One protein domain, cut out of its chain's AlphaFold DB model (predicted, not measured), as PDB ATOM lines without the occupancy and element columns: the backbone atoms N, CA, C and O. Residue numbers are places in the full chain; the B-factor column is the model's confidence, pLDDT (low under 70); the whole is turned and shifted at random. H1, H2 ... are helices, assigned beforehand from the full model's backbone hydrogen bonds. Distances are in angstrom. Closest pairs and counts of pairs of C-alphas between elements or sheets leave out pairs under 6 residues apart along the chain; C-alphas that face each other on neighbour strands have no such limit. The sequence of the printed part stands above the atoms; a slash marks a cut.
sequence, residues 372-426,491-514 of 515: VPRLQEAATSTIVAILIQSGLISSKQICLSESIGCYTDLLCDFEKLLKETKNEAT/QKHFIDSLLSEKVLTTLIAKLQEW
ATOM      1  N   VAL A 372     127.846 -10.911 150.727       85.38
ATOM      2  CA  VAL A 372     128.849  -9.869 150.460       85.38
ATOM      3  C   VAL A 372     129.272  -9.874 148.986       85.38
ATOM      4  O   VAL A 372     129.205  -8.807 148.376       85.38
ATOM      5  N   PRO A 373     129.634 -11.019 148.370       88.88
ATOM      6  CA  PRO A 373     129.953 -11.043 146.946       88.88
ATOM      7  C   PRO A 373     128.808 -10.589 146.031       88.88
ATOM      8  O   PRO A 373     129.044  -9.813 145.114       88.88
ATOM      9  N   ARG A 374     127.552 -10.973 146.297       88.69
ATOM     10  CA  ARG A 374     126.380 -10.500 145.532       88.69
ATOM     11  C   ARG A 374     126.207  -8.991 145.631       88.69
ATOM     12  O   ARG A 374     125.887  -8.338 144.643       88.69
ATOM     13  N   LEU A 375     126.467  -8.419 146.805       88.69
ATOM     14  CA  LEU A 375     126.430  -6.974 147.003       88.69
ATOM     15  C   LEU A 375     127.576  -6.259 146.263       88.69
ATOM     16  O   LEU A 375     127.364  -5.188 145.694       88.69
ATOM     17  N   GLN A 376     128.772  -6.856 146.225       91.50
ATOM     18  CA  GLN A 376     129.901  -6.372 145.420       91.50
ATOM     19  C   GLN A 376     129.606  -6.451 143.915       91.50
ATOM     20  O   GLN A 376     129.941  -5.521 143.178       91.50
ATOM     21  N   GLU A 377     128.949  -7.516 143.455       91.31
ATOM     22  CA  GLU A 377     128.505  -7.664 142.065       91.31
ATOM     23  C   GLU A 377     127.431  -6.634 141.708       91.31
ATOM     24  O   GLU A 377     127.570  -5.956 140.693       91.31
ATOM     25  N   ALA A 378     126.438  -6.408 142.571       89.44
ATOM     26  CA  ALA A 378     125.437  -5.357 142.377       89.44
ATOM     27  C   ALA A 378     126.085  -3.968 142.258       89.44
ATOM     28  O   ALA A 378     125.827  -3.239 141.298       89.44
ATOM     29  N   ALA A 379     126.999  -3.634 143.178       91.88
ATOM     30  CA  ALA A 379     127.774  -2.397 143.118       91.88
ATOM     31  C   ALA A 379     128.590  -2.299 141.820       91.88
ATOM     32  O   ALA A 379     128.651  -1.236 141.198       91.88
ATOM     33  N   THR A 380     129.192  -3.406 141.379       92.44
ATOM     34  CA  THR A 380     129.953  -3.443 140.130       92.44
ATOM     35  C   THR A 380     129.063  -3.204 138.920       92.44
ATOM     36  O   THR A 380     129.382  -2.324 138.125       92.44
ATOM     37  N   SER A 381     127.940  -3.916 138.797       89.50
ATOM     38  CA  SER A 381     126.950  -3.717 137.733       89.50
ATOM     39  C   SER A 381     126.495  -2.257 137.669       89.50
ATOM     40  O   SER A 381     126.470  -1.659 136.592       89.50
ATOM     41  N   THR A 382     126.209  -1.637 138.821       89.06
ATOM     42  CA  THR A 382     125.871  -0.209 138.908       89.06
ATOM     43  C   THR A 382     127.000   0.686 138.395       89.06
ATOM     44  O   THR A 382     126.759   1.570 137.571       89.06
ATOM     45  N   ILE A 383     128.237   0.481 138.861       91.81
ATOM     46  CA  ILE A 383     129.382   1.298 138.440       91.81
ATOM     47  C   ILE A 383     129.632   1.121 136.941       91.81
ATOM     48  O   ILE A 383     129.791   2.114 136.240       91.81
ATOM     49  N   VAL A 384     129.605  -0.106 136.423       89.81
ATOM     50  CA  VAL A 384     129.747  -0.404 134.989       89.81
ATOM     51  C   VAL A 384     128.686   0.341 134.177       89.81
ATOM     52  O   VAL A 384     129.031   0.992 133.192       89.81
ATOM     53  N   ALA A 385     127.426   0.352 134.617       86.94
ATOM     54  CA  ALA A 385     126.371   1.119 133.956       86.94
ATOM     55  C   ALA A 385     126.664   2.636 133.929       86.94
ATOM     56  O   ALA A 385     126.490   3.279 132.892       86.94
ATOM     57  N   ILE A 386     127.192   3.201 135.022       89.00
ATOM     58  CA  ILE A 386     127.640   4.606 135.085       89.00
ATOM     59  C   ILE A 386     128.828   4.851 134.138       89.00
ATOM     60  O   ILE A 386     128.880   5.867 133.438       89.00
ATOM     61  N   LEU A 387     129.782   3.921 134.072       89.44
ATOM     62  CA  LEU A 387     130.938   4.012 133.180       89.44
ATOM     63  C   LEU A 387     130.520   3.993 131.703       89.44
ATOM     64  O   LEU A 387     131.087   4.743 130.908       89.44
ATOM     65  N   ILE A 388     129.501   3.208 131.339       86.69
ATOM     66  CA  ILE A 388     128.908   3.220 129.991       86.69
ATOM     67  C   ILE A 388     128.245   4.567 129.719       86.69
ATOM     68  O   ILE A 388     128.500   5.189 128.690       86.69
ATOM     69  N   GLN A 389     127.419   5.047 130.652       85.44
ATOM     70  CA  GLN A 389     126.691   6.305 130.495       85.44
ATOM     71  C   GLN A 389     127.628   7.516 130.377       85.44
ATOM     72  O   GLN A 389     127.342   8.450 129.631       85.44
ATOM     73  N   SER A 390     128.762   7.494 131.080       88.06
ATOM     74  CA  SER A 390     129.803   8.525 130.974       88.06
ATOM     75  C   SER A 390     130.651   8.427 129.699       88.06
ATOM     76  O   SER A 390     131.428   9.339 129.416       88.06
ATOM     77  N   GLY A 391     130.521   7.343 128.927       86.56
ATOM     78  CA  GLY A 391     131.311   7.087 127.724       86.56
ATOM     79  C   GLY A 391     132.742   6.613 127.995       86.56
ATOM     80  O   GLY A 391     133.563   6.627 127.076       86.56
ATOM     81  N   LEU A 392     133.067   6.200 129.230       86.38
ATOM     82  CA  LEU A 392     134.393   5.669 129.568       86.38
ATOM     83  C   LEU A 392     134.600   4.249 129.024       86.38
ATOM     84  O   LEU A 392     135.717   3.890 128.647       86.38
ATOM     85  N   ILE A 393     133.523   3.460 128.974       86.62
ATOM     86  CA  ILE A 393     133.470   2.142 128.332       86.62
ATOM     87  C   ILE A 393     132.289   2.079 127.362       86.62
ATOM     88  O   ILE A 393     131.336   2.847 127.473       86.62
ATOM     89  N   SER A 394     132.349   1.165 126.397       83.94
ATOM     90  CA  SER A 394     131.297   0.952 125.398       83.94
ATOM     91  C   SER A 394     130.757  -0.476 125.460       83.94
ATOM     92  O   SER A 394     131.342  -1.335 126.118       83.94
ATOM     93  N   SER A 395     129.692  -0.761 124.703       77.88
ATOM     94  CA  SER A 395     129.147  -2.120 124.537       77.88
ATOM     95  C   SER A 395     130.189  -3.153 124.097       77.88
ATOM     96  O   SER A 395     130.052  -4.326 124.411       77.88
ATOM     97  N   LYS A 396     131.269  -2.732 123.426       83.19
ATOM     98  CA  LYS A 396     132.358  -3.621 122.992       83.19
ATOM     99  C   LYS A 396     133.200  -4.178 124.138       83.19
ATOM    100  O   LYS A 396     133.983  -5.091 123.911       83.19
ATOM    101  N   GLN A 397     133.096  -3.613 125.339       85.00
ATOM    102  CA  GLN A 397     133.790  -4.085 126.539       85.00
ATOM    103  C   GLN A 397     132.906  -4.935 127.446       85.00
ATOM    104  O   GLN A 397     133.256  -5.163 128.598       85.00
ATOM    105  N   ILE A 398     131.766  -5.388 126.942       84.25
ATOM    106  CA  ILE A 398     130.814  -6.220 127.663       84.25
ATOM    107  C   ILE A 398     130.677  -7.516 126.880       84.25
ATOM    108  O   ILE A 398     130.640  -7.500 125.647       84.25
ATOM    109  N   CYS A 399     130.666  -8.634 127.596       79.12
ATOM    110  CA  CYS A 399     130.436  -9.946 127.018       79.12
ATOM    111  C   CYS A 399     129.058  -9.992 126.337       79.12
ATOM    112  O   CYS A 399     128.086  -9.402 126.801       79.12
ATOM    113  N   LEU A 400     128.974 -10.662 125.190       68.19
ATOM    114  CA  LEU A 400     127.749 -10.738 124.385       68.19
ATOM    115  C   LEU A 400     126.660 -11.579 125.066       68.19
ATOM    116  O   LEU A 400     125.491 -11.497 124.689       68.19
ATOM    117  N   SER A 401     127.033 -12.440 126.011       60.69
ATOM    118  CA  SER A 401     126.139 -13.193 126.895       60.69
ATOM    119  C   SER A 401     125.375 -12.294 127.879       60.69
ATOM    120  O   SER A 401     124.355 -12.724 128.440       60.69
ATOM    121  N   GLU A 402     125.838 -11.053 128.056       66.06
ATOM    122  CA  GLU A 402     125.287 -10.094 128.997       66.06
ATOM    123  C   GLU A 402     124.279  -9.136 128.375       66.06
ATOM    124  O   GLU A 402     124.421  -8.625 127.262       66.06
ATOM    125  N   SER A 403     123.262  -8.824 129.170       60.28
ATOM    126  CA  SER A 403     122.310  -7.759 128.892       60.28
ATOM    127  C   SER A 403     122.364  -6.766 130.039       60.28
ATOM    128  O   SER A 403     121.862  -7.042 131.128       60.28
ATOM    129  N   ILE A 404     122.965  -5.603 129.807       60.09
ATOM    130  CA  ILE A 404     123.018  -4.569 130.839       60.09
ATOM    131  C   ILE A 404     121.641  -3.926 130.965       60.09
ATOM    132  O   ILE A 404     121.112  -3.353 130.012       60.09
ATOM    133  N   GLY A 405     121.057  -4.059 132.157       59.25
ATOM    134  CA  GLY A 405     119.818  -3.390 132.530       59.25
ATOM    135  C   GLY A 405     119.972  -1.868 132.593       59.25
ATOM    136  O   GLY A 405     121.073  -1.321 132.530       59.25
ATOM    137  N   CYS A 406     118.855  -1.156 132.746       63.94
ATOM    138  CA  CYS A 406     118.905   0.283 132.981       63.94
ATOM    139  C   CYS A 406     119.636   0.574 134.304       63.94
ATOM    140  O   CYS A 406     119.394  -0.100 135.307       63.94
ATOM    141  N   TYR A 407     120.494   1.601 134.333       73.50
ATOM    142  CA  TYR A 407     121.254   1.963 135.537       73.50
ATOM    143  C   TYR A 407     120.344   2.273 136.740       73.50
ATOM    144  O   TYR A 407     120.732   2.016 137.876       73.50
ATOM    145  N   THR A 408     119.131   2.791 136.500       73.25
ATOM    146  CA  THR A 408     118.130   3.046 137.548       73.25
ATOM    147  C   THR A 408     117.690   1.760 138.229       73.25
ATOM    148  O   THR A 408     117.603   1.720 139.451       73.25
ATOM    149  N   ASP A 409     117.455   0.704 137.450       77.12
ATOM    150  CA  ASP A 409     116.983  -0.574 137.974       77.12
ATOM    151  C   ASP A 409     118.107  -1.240 138.778       77.12
ATOM    152  O   ASP A 409     117.873  -1.713 139.885       77.12
ATOM    153  N   LEU A 410     119.345  -1.175 138.272       81.00
ATOM    154  CA  LEU A 410     120.534  -1.685 138.964       81.00
ATOM    155  C   LEU A 410     120.803  -0.956 140.288       81.00
ATOM    156  O   LEU A 410     121.190  -1.586 141.266       81.00
ATOM    157  N   LEU A 411     120.600   0.366 140.337       83.12
ATOM    158  CA  LEU A 411     120.706   1.141 141.577       83.12
ATOM    159  C   LEU A 411     119.653   0.717 142.604       83.12
ATOM    160  O   LEU A 411     119.988   0.552 143.776       83.12
ATOM    161  N   CYS A 412     118.404   0.517 142.172       83.56
ATOM    162  CA  CYS A 412     117.332   0.033 143.041       83.56
ATOM    163  C   CYS A 412     117.644  -1.361 143.606       83.56
ATOM    164  O   CYS A 412     117.443  -1.593 144.798       83.56
ATOM    165  N   ASP A 413     118.161  -2.275 142.781       80.00
ATOM    166  CA  ASP A 413     118.551  -3.616 143.231       80.00
ATOM    167  C   ASP A 413     119.716  -3.551 144.223       80.00
ATOM    168  O   ASP A 413     119.693  -4.220 145.259       80.00
ATOM    169  N   PHE A 414     120.715  -2.708 143.943       87.56
ATOM    170  CA  PHE A 414     121.841  -2.499 144.844       87.56
ATOM    171  C   PHE A 414     121.376  -1.941 146.196       87.56
ATOM    172  O   PHE A 414     121.758  -2.469 147.238       87.56
ATOM    173  N   GLU A 415     120.492  -0.937 146.202       86.75
ATOM    174  CA  GLU A 415     119.900  -0.387 147.426       86.75
ATOM    175  C   GLU A 415     119.083  -1.439 148.194       86.75
ATOM    176  O   GLU A 415     119.161  -1.517 149.423       86.75
ATOM    177  N   LYS A 416     118.308  -2.267 147.484       84.25
ATOM    178  CA  LYS A 416     117.529  -3.354 148.081       84.25
ATOM    179  C   LYS A 416     118.440  -4.362 148.787       84.25
ATOM    180  O   LYS A 416     118.238  -4.622 149.972       84.25
ATOM    181  N   LEU A 417     119.474  -4.858 148.104       83.31
ATOM    182  CA  LEU A 417     120.451  -5.788 148.680       83.31
ATOM    183  C   LEU A 417     121.200  -5.166 149.868       83.31
ATOM    184  O   LEU A 417     121.419  -5.825 150.887       83.31
ATOM    185  N   LEU A 418     121.547  -3.879 149.774       84.75
ATOM    186  CA  LEU A 418     122.195  -3.138 150.857       84.75
ATOM    187  C   LEU A 418     121.340  -3.157 152.135       84.75
ATOM    188  O   LEU A 418     121.867  -3.405 153.219       84.75
ATOM    189  N   LYS A 419     120.020  -2.962 152.013       82.00
ATOM    190  CA  LYS A 419     119.073  -3.020 153.142       82.00
ATOM    191  C   LYS A 419     118.879  -4.442 153.670       82.00
ATOM    192  O   LYS A 419     118.815  -4.634 154.883       82.00
ATOM    193  N   GLU A 420     118.823  -5.437 152.786       74.94
ATOM    194  CA  GLU A 420     118.650  -6.848 153.157       74.94
ATOM    195  C   GLU A 420     119.827  -7.389 153.979       74.94
ATOM    196  O   GLU A 420     119.606  -8.154 154.913       74.94
ATOM    197  N   THR A 421     121.066  -6.937 153.733       64.88
ATOM    198  CA  THR A 421     122.230  -7.385 154.527       64.88
ATOM    199  C   THR A 421     122.151  -7.078 156.030       64.88
ATOM    200  O   THR A 421     122.877  -7.707 156.801       64.88
ATOM    201  N   LYS A 422     121.272  -6.165 156.470       58.00
ATOM    202  CA  LYS A 422     121.057  -5.858 157.896       58.00
ATOM    203  C   LYS A 422     120.103  -6.823 158.600       58.00
ATOM    204  O   LYS A 422     120.153  -6.925 159.825       58.00
ATOM    205  N   ASN A 423     119.256  -7.523 157.848       52.28
ATOM    206  CA  ASN A 423     118.207  -8.368 158.396       52.28
ATOM    207  C   ASN A 423     118.575  -9.855 158.256       52.28
ATOM    208  O   ASN A 423     119.073 -10.308 157.231       52.28
ATOM    209  N   GLU A 424     118.284 -10.612 159.314       54.22
ATOM    210  CA  GLU A 424     118.309 -12.079 159.395       54.22
ATOM    211  C   GLU A 424     119.687 -12.762 159.498       54.22
ATOM    212  O   GLU A 424     120.443 -12.891 158.534       54.22
ATOM    213  N   ALA A 425     119.940 -13.348 160.673       49.22
ATOM    214  CA  ALA A 425     120.749 -14.554 160.793       49.22
ATOM    215  C   ALA A 425     119.879 -15.743 160.353       49.22
ATOM    216  O   ALA A 425     119.042 -16.228 161.113       49.22
ATOM    217  N   THR A 426     120.028 -16.181 159.106       53.53
ATOM    218  CA  THR A 426     119.419 -17.427 158.637       53.53
ATOM    219  C   THR A 426     120.292 -18.608 159.048       53.53
ATOM    220  O   THR A 426     121.508 -18.490 159.159       53.53
ATOM    221  N   GLN A 491     143.183   3.830 131.272       85.56
ATOM    222  CA  GLN A 491     141.747   3.664 131.502       85.56
ATOM    223  C   GLN A 491     141.416   2.247 131.988       85.56
ATOM    224  O   GLN A 491     140.628   2.110 132.917       85.56
ATOM    225  N   LYS A 492     142.054   1.208 131.430       84.38
ATOM    226  CA  LYS A 492     141.884  -0.173 131.905       84.38
ATOM    227  C   LYS A 492     142.275  -0.308 133.379       84.38
ATOM    228  O   LYS A 492     141.446  -0.714 134.185       84.38
ATOM    229  N   HIS A 493     143.482   0.124 133.752       85.31
ATOM    230  CA  HIS A 493     143.925   0.081 135.151       85.31
ATOM    231  C   HIS A 493     143.043   0.922 136.080       85.31
ATOM    232  O   HIS A 493     142.823   0.533 137.225       85.31
ATOM    233  N   PHE A 494     142.541   2.067 135.612       90.00
ATOM    234  CA  PHE A 494     141.615   2.904 136.371       90.00
ATOM    235  C   PHE A 494     140.303   2.164 136.657       90.00
ATOM    236  O   PHE A 494     139.869   2.132 137.806       90.00
ATOM    237  N   ILE A 495     139.712   1.527 135.642       90.38
ATOM    238  CA  ILE A 495     138.476   0.745 135.775       90.38
ATOM    239  C   ILE A 495     138.702  -0.465 136.687       90.38
ATOM    240  O   ILE A 495     137.954  -0.641 137.643       90.38
ATOM    241  N   ASP A 496     139.760  -1.246 136.458       87.31
ATOM    242  CA  ASP A 496     140.083  -2.414 137.290       87.31
ATOM    243  C   ASP A 496     140.339  -2.008 138.756       87.31
ATOM    244  O   ASP A 496     139.933  -2.706 139.682       87.31
ATOM    245  N   SER A 497     140.950  -0.839 138.993       90.12
ATOM    246  CA  SER A 497     141.141  -0.303 140.349       90.12
ATOM    247  C   SER A 497     139.817   0.113 140.993       90.12
ATOM    248  O   SER A 497     139.585  -0.192 142.165       90.12
ATOM    249  N   LEU A 498     138.947   0.795 140.241       92.69
ATOM    250  CA  LEU A 498     137.628   1.235 140.699       92.69
ATOM    251  C   LEU A 498     136.720   0.048 141.049       92.69
ATOM    252  O   LEU A 498     135.978   0.112 142.023       92.69
ATOM    253  N   LEU A 499     136.816  -1.031 140.273       92.75
ATOM    254  CA  LEU A 499     136.046  -2.262 140.448       92.75
ATOM    255  C   LEU A 499     136.768  -3.308 141.311       92.75
ATOM    256  O   LEU A 499     136.351  -4.462 141.369       92.75
ATOM    257  N   SER A 500     137.860  -2.932 141.981       91.00
ATOM    258  CA  SER A 500     138.579  -3.844 142.866       91.00
ATOM    259  C   SER A 500     137.762  -4.165 144.119       91.00
ATOM    260  O   SER A 500     137.084  -3.298 144.677       91.00
ATOM    261  N   GLU A 501     137.904  -5.392 144.628       89.62
ATOM    262  CA  GLU A 501     137.224  -5.862 145.845       89.62
ATOM    263  C   GLU A 501     137.381  -4.876 147.015       89.62
ATOM    264  O   GLU A 501     136.424  -4.578 147.730       89.62
ATOM    265  N   LYS A 502     138.578  -4.301 147.184       89.94
ATOM    266  CA  LYS A 502     138.870  -3.337 148.250       89.94
ATOM    267  C   LYS A 502     138.044  -2.053 148.120       89.94
ATOM    268  O   LYS A 502     137.534  -1.555 149.127       89.94
ATOM    269  N   VAL A 503     137.921  -1.507 146.908       93.50
ATOM    270  CA  VAL A 503     137.141  -0.286 146.658       93.50
ATOM    271  C   VAL A 503     135.654  -0.570 146.830       93.50
ATOM    272  O   VAL A 503     134.992   0.161 147.566       93.50
ATOM    273  N   LEU A 504     135.157  -1.664 146.248       92.62
ATOM    274  CA  LEU A 504     133.758  -2.079 146.368       92.62
ATOM    275  C   LEU A 504     133.361  -2.304 147.831       92.62
ATOM    276  O   LEU A 504     132.360  -1.764 148.292       92.62
ATOM    277  N   THR A 505     134.188  -3.018 148.598       90.50
ATOM    278  CA  THR A 505     133.951  -3.267 150.030       90.50
ATOM    279  C   THR A 505     133.923  -1.969 150.834       90.50
ATOM    280  O   THR A 505     133.066  -1.790 151.697       90.50
ATOM    281  N   THR A 506     134.826  -1.029 150.536       91.38
ATOM    282  CA  THR A 506     134.867   0.276 151.216       91.38
ATOM    283  C   THR A 506     133.635   1.120 150.885       91.38
ATOM    284  O   THR A 506     133.060   1.742 151.777       91.38
ATOM    285  N   LEU A 507     133.214   1.130 149.614       91.19
ATOM    286  CA  LEU A 507     132.005   1.817 149.161       91.19
ATOM    287  C   LEU A 507     130.766   1.263 149.868       91.19
ATOM    288  O   LEU A 507     129.990   2.029 150.431       91.19
ATOM    289  N   ILE A 508     130.615  -0.062 149.878       90.06
ATOM    290  CA  ILE A 508     129.507  -0.755 150.539       90.06
ATOM    291  C   ILE A 508     129.457  -0.400 152.025       90.06
ATOM    292  O   ILE A 508     128.418   0.050 152.500       90.06
ATOM    293  N   ALA A 509     130.579  -0.522 152.740       88.00
ATOM    294  CA  ALA A 509     130.644  -0.201 154.165       88.00
ATOM    295  C   ALA A 509     130.223   1.252 154.441       88.00
ATOM    296  O   ALA A 509     129.485   1.522 155.387       88.00
ATOM    297  N   LYS A 510     130.636   2.190 153.579       89.06
ATOM    298  CA  LYS A 510     130.241   3.600 153.683       89.06
ATOM    299  C   LYS A 510     128.755   3.825 153.427       89.06
ATOM    300  O   LYS A 510     128.144   4.612 154.140       89.06
ATOM    301  N   LEU A 511     128.163   3.146 152.451       88.00
ATOM    302  CA  LEU A 511     126.728   3.256 152.172       88.00
ATOM    303  C   LEU A 511     125.877   2.625 153.288       88.00
ATOM    304  O   LEU A 511     124.816   3.152 153.622       88.00
ATOM    305  N   GLN A 512     126.364   1.548 153.910       83.94
ATOM    306  CA  GLN A 512     125.717   0.899 155.057       83.94
ATOM    307  C   GLN A 512     125.688   1.771 156.324       83.94
ATOM    308  O   GLN A 512     124.815   1.564 157.164       83.94
ATOM    309  N   GLU A 513     126.603   2.742 156.467       83.38
ATOM    310  CA  GLU A 513     126.567   3.747 157.548       83.38
ATOM    311  C   GLU A 513     125.382   4.732 157.400       83.38
ATOM    312  O   GLU A 513     125.020   5.391 158.372       83.38
ATOM    313  N   TRP A 514     124.814   4.868 156.194       75.50
ATOM    314  CA  TRP A 514     123.796   5.878 155.846       75.50
ATOM    315  C   TRP A 514     122.394   5.293 155.643       75.50
ATOM    316  O   TRP A 514     121.403   6.015 155.745       75.50
TER     317      TRP A 514
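Overview. This is residues 372 to 426 and 491 to 514 of the 515 residues of the protein "JmjC domain-containing protein" of Litomosoides sigmodontis (UniProt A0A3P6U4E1). The longest helix, H1, lies between two other parts: H2 folds back side by side with it as a helical hairpin, and the row of H3 and H4 runs over H1 away from most of H2, with H4 crossing H1's first half. The 79 printed residues have four named helices, H1, H2, H3 and H4 along the chain, and no named strand; the class is all helix. The whole is compact, with a radius of gyration of the C-alphas of 13.3 A, and its outline is elongated, 41 by 24 by 21 A.

Along the chain. H1, residues 372 to 389, begins at C-alpha 372 (128.849, -9.869, 150.460) and is 25.8 A long. H2, residues 407 to 420, is 19.9 A long. H3 is residues 491 to 498, 10.4 A. H4, residues 501 to 512, is 16.2 A long and ends at C-alpha 512 (125.717, 0.899, 155.057).

Arrangement. H1 and H2 touch and form a hairpin, at a shallow tilt of 20 degrees, opposite ways; their closest C-alphas, Ala 378 and Phe 414, are 5.2 A apart. H1 touches H4 with residues 375 to 380 alone, about perpendicular at 84 degrees, the closest C-alphas being Gln 376 and Leu 504, 5.8 A. H4 touches H2 with residues 508 to 512 alone, at 72 degrees, only just about perpendicular; the closest C-alphas are Leu 418 and Gln 512, 6.8 A. The helix packing is mostly crossed, but only just, with 1 of 3 pairs at a shallow tilt. H3 and H4 are close but not clearly touching, with C-alphas 497 and 503 7.5 A apart. H3 and H1 are near each other; H2 and H3 are apart. In H1, H2, H3 and H4 every O i to N i+4 pair is within hydrogen-bond range.

Size, cuts and confidence. The farthest C-alphas, Gly 391 and Thr 426, are 41.2 A apart. Residues 427 to 490 are not printed, and the gap from C-alpha 426 to C-alpha 491 is 41.0 A. The link from H1 to H2 is long, 17 residues; that from H3 to H4 is tight. Mean pLDDT of the printed part is 82.0; residues 400 to 406 and 421 to 426 are under 70.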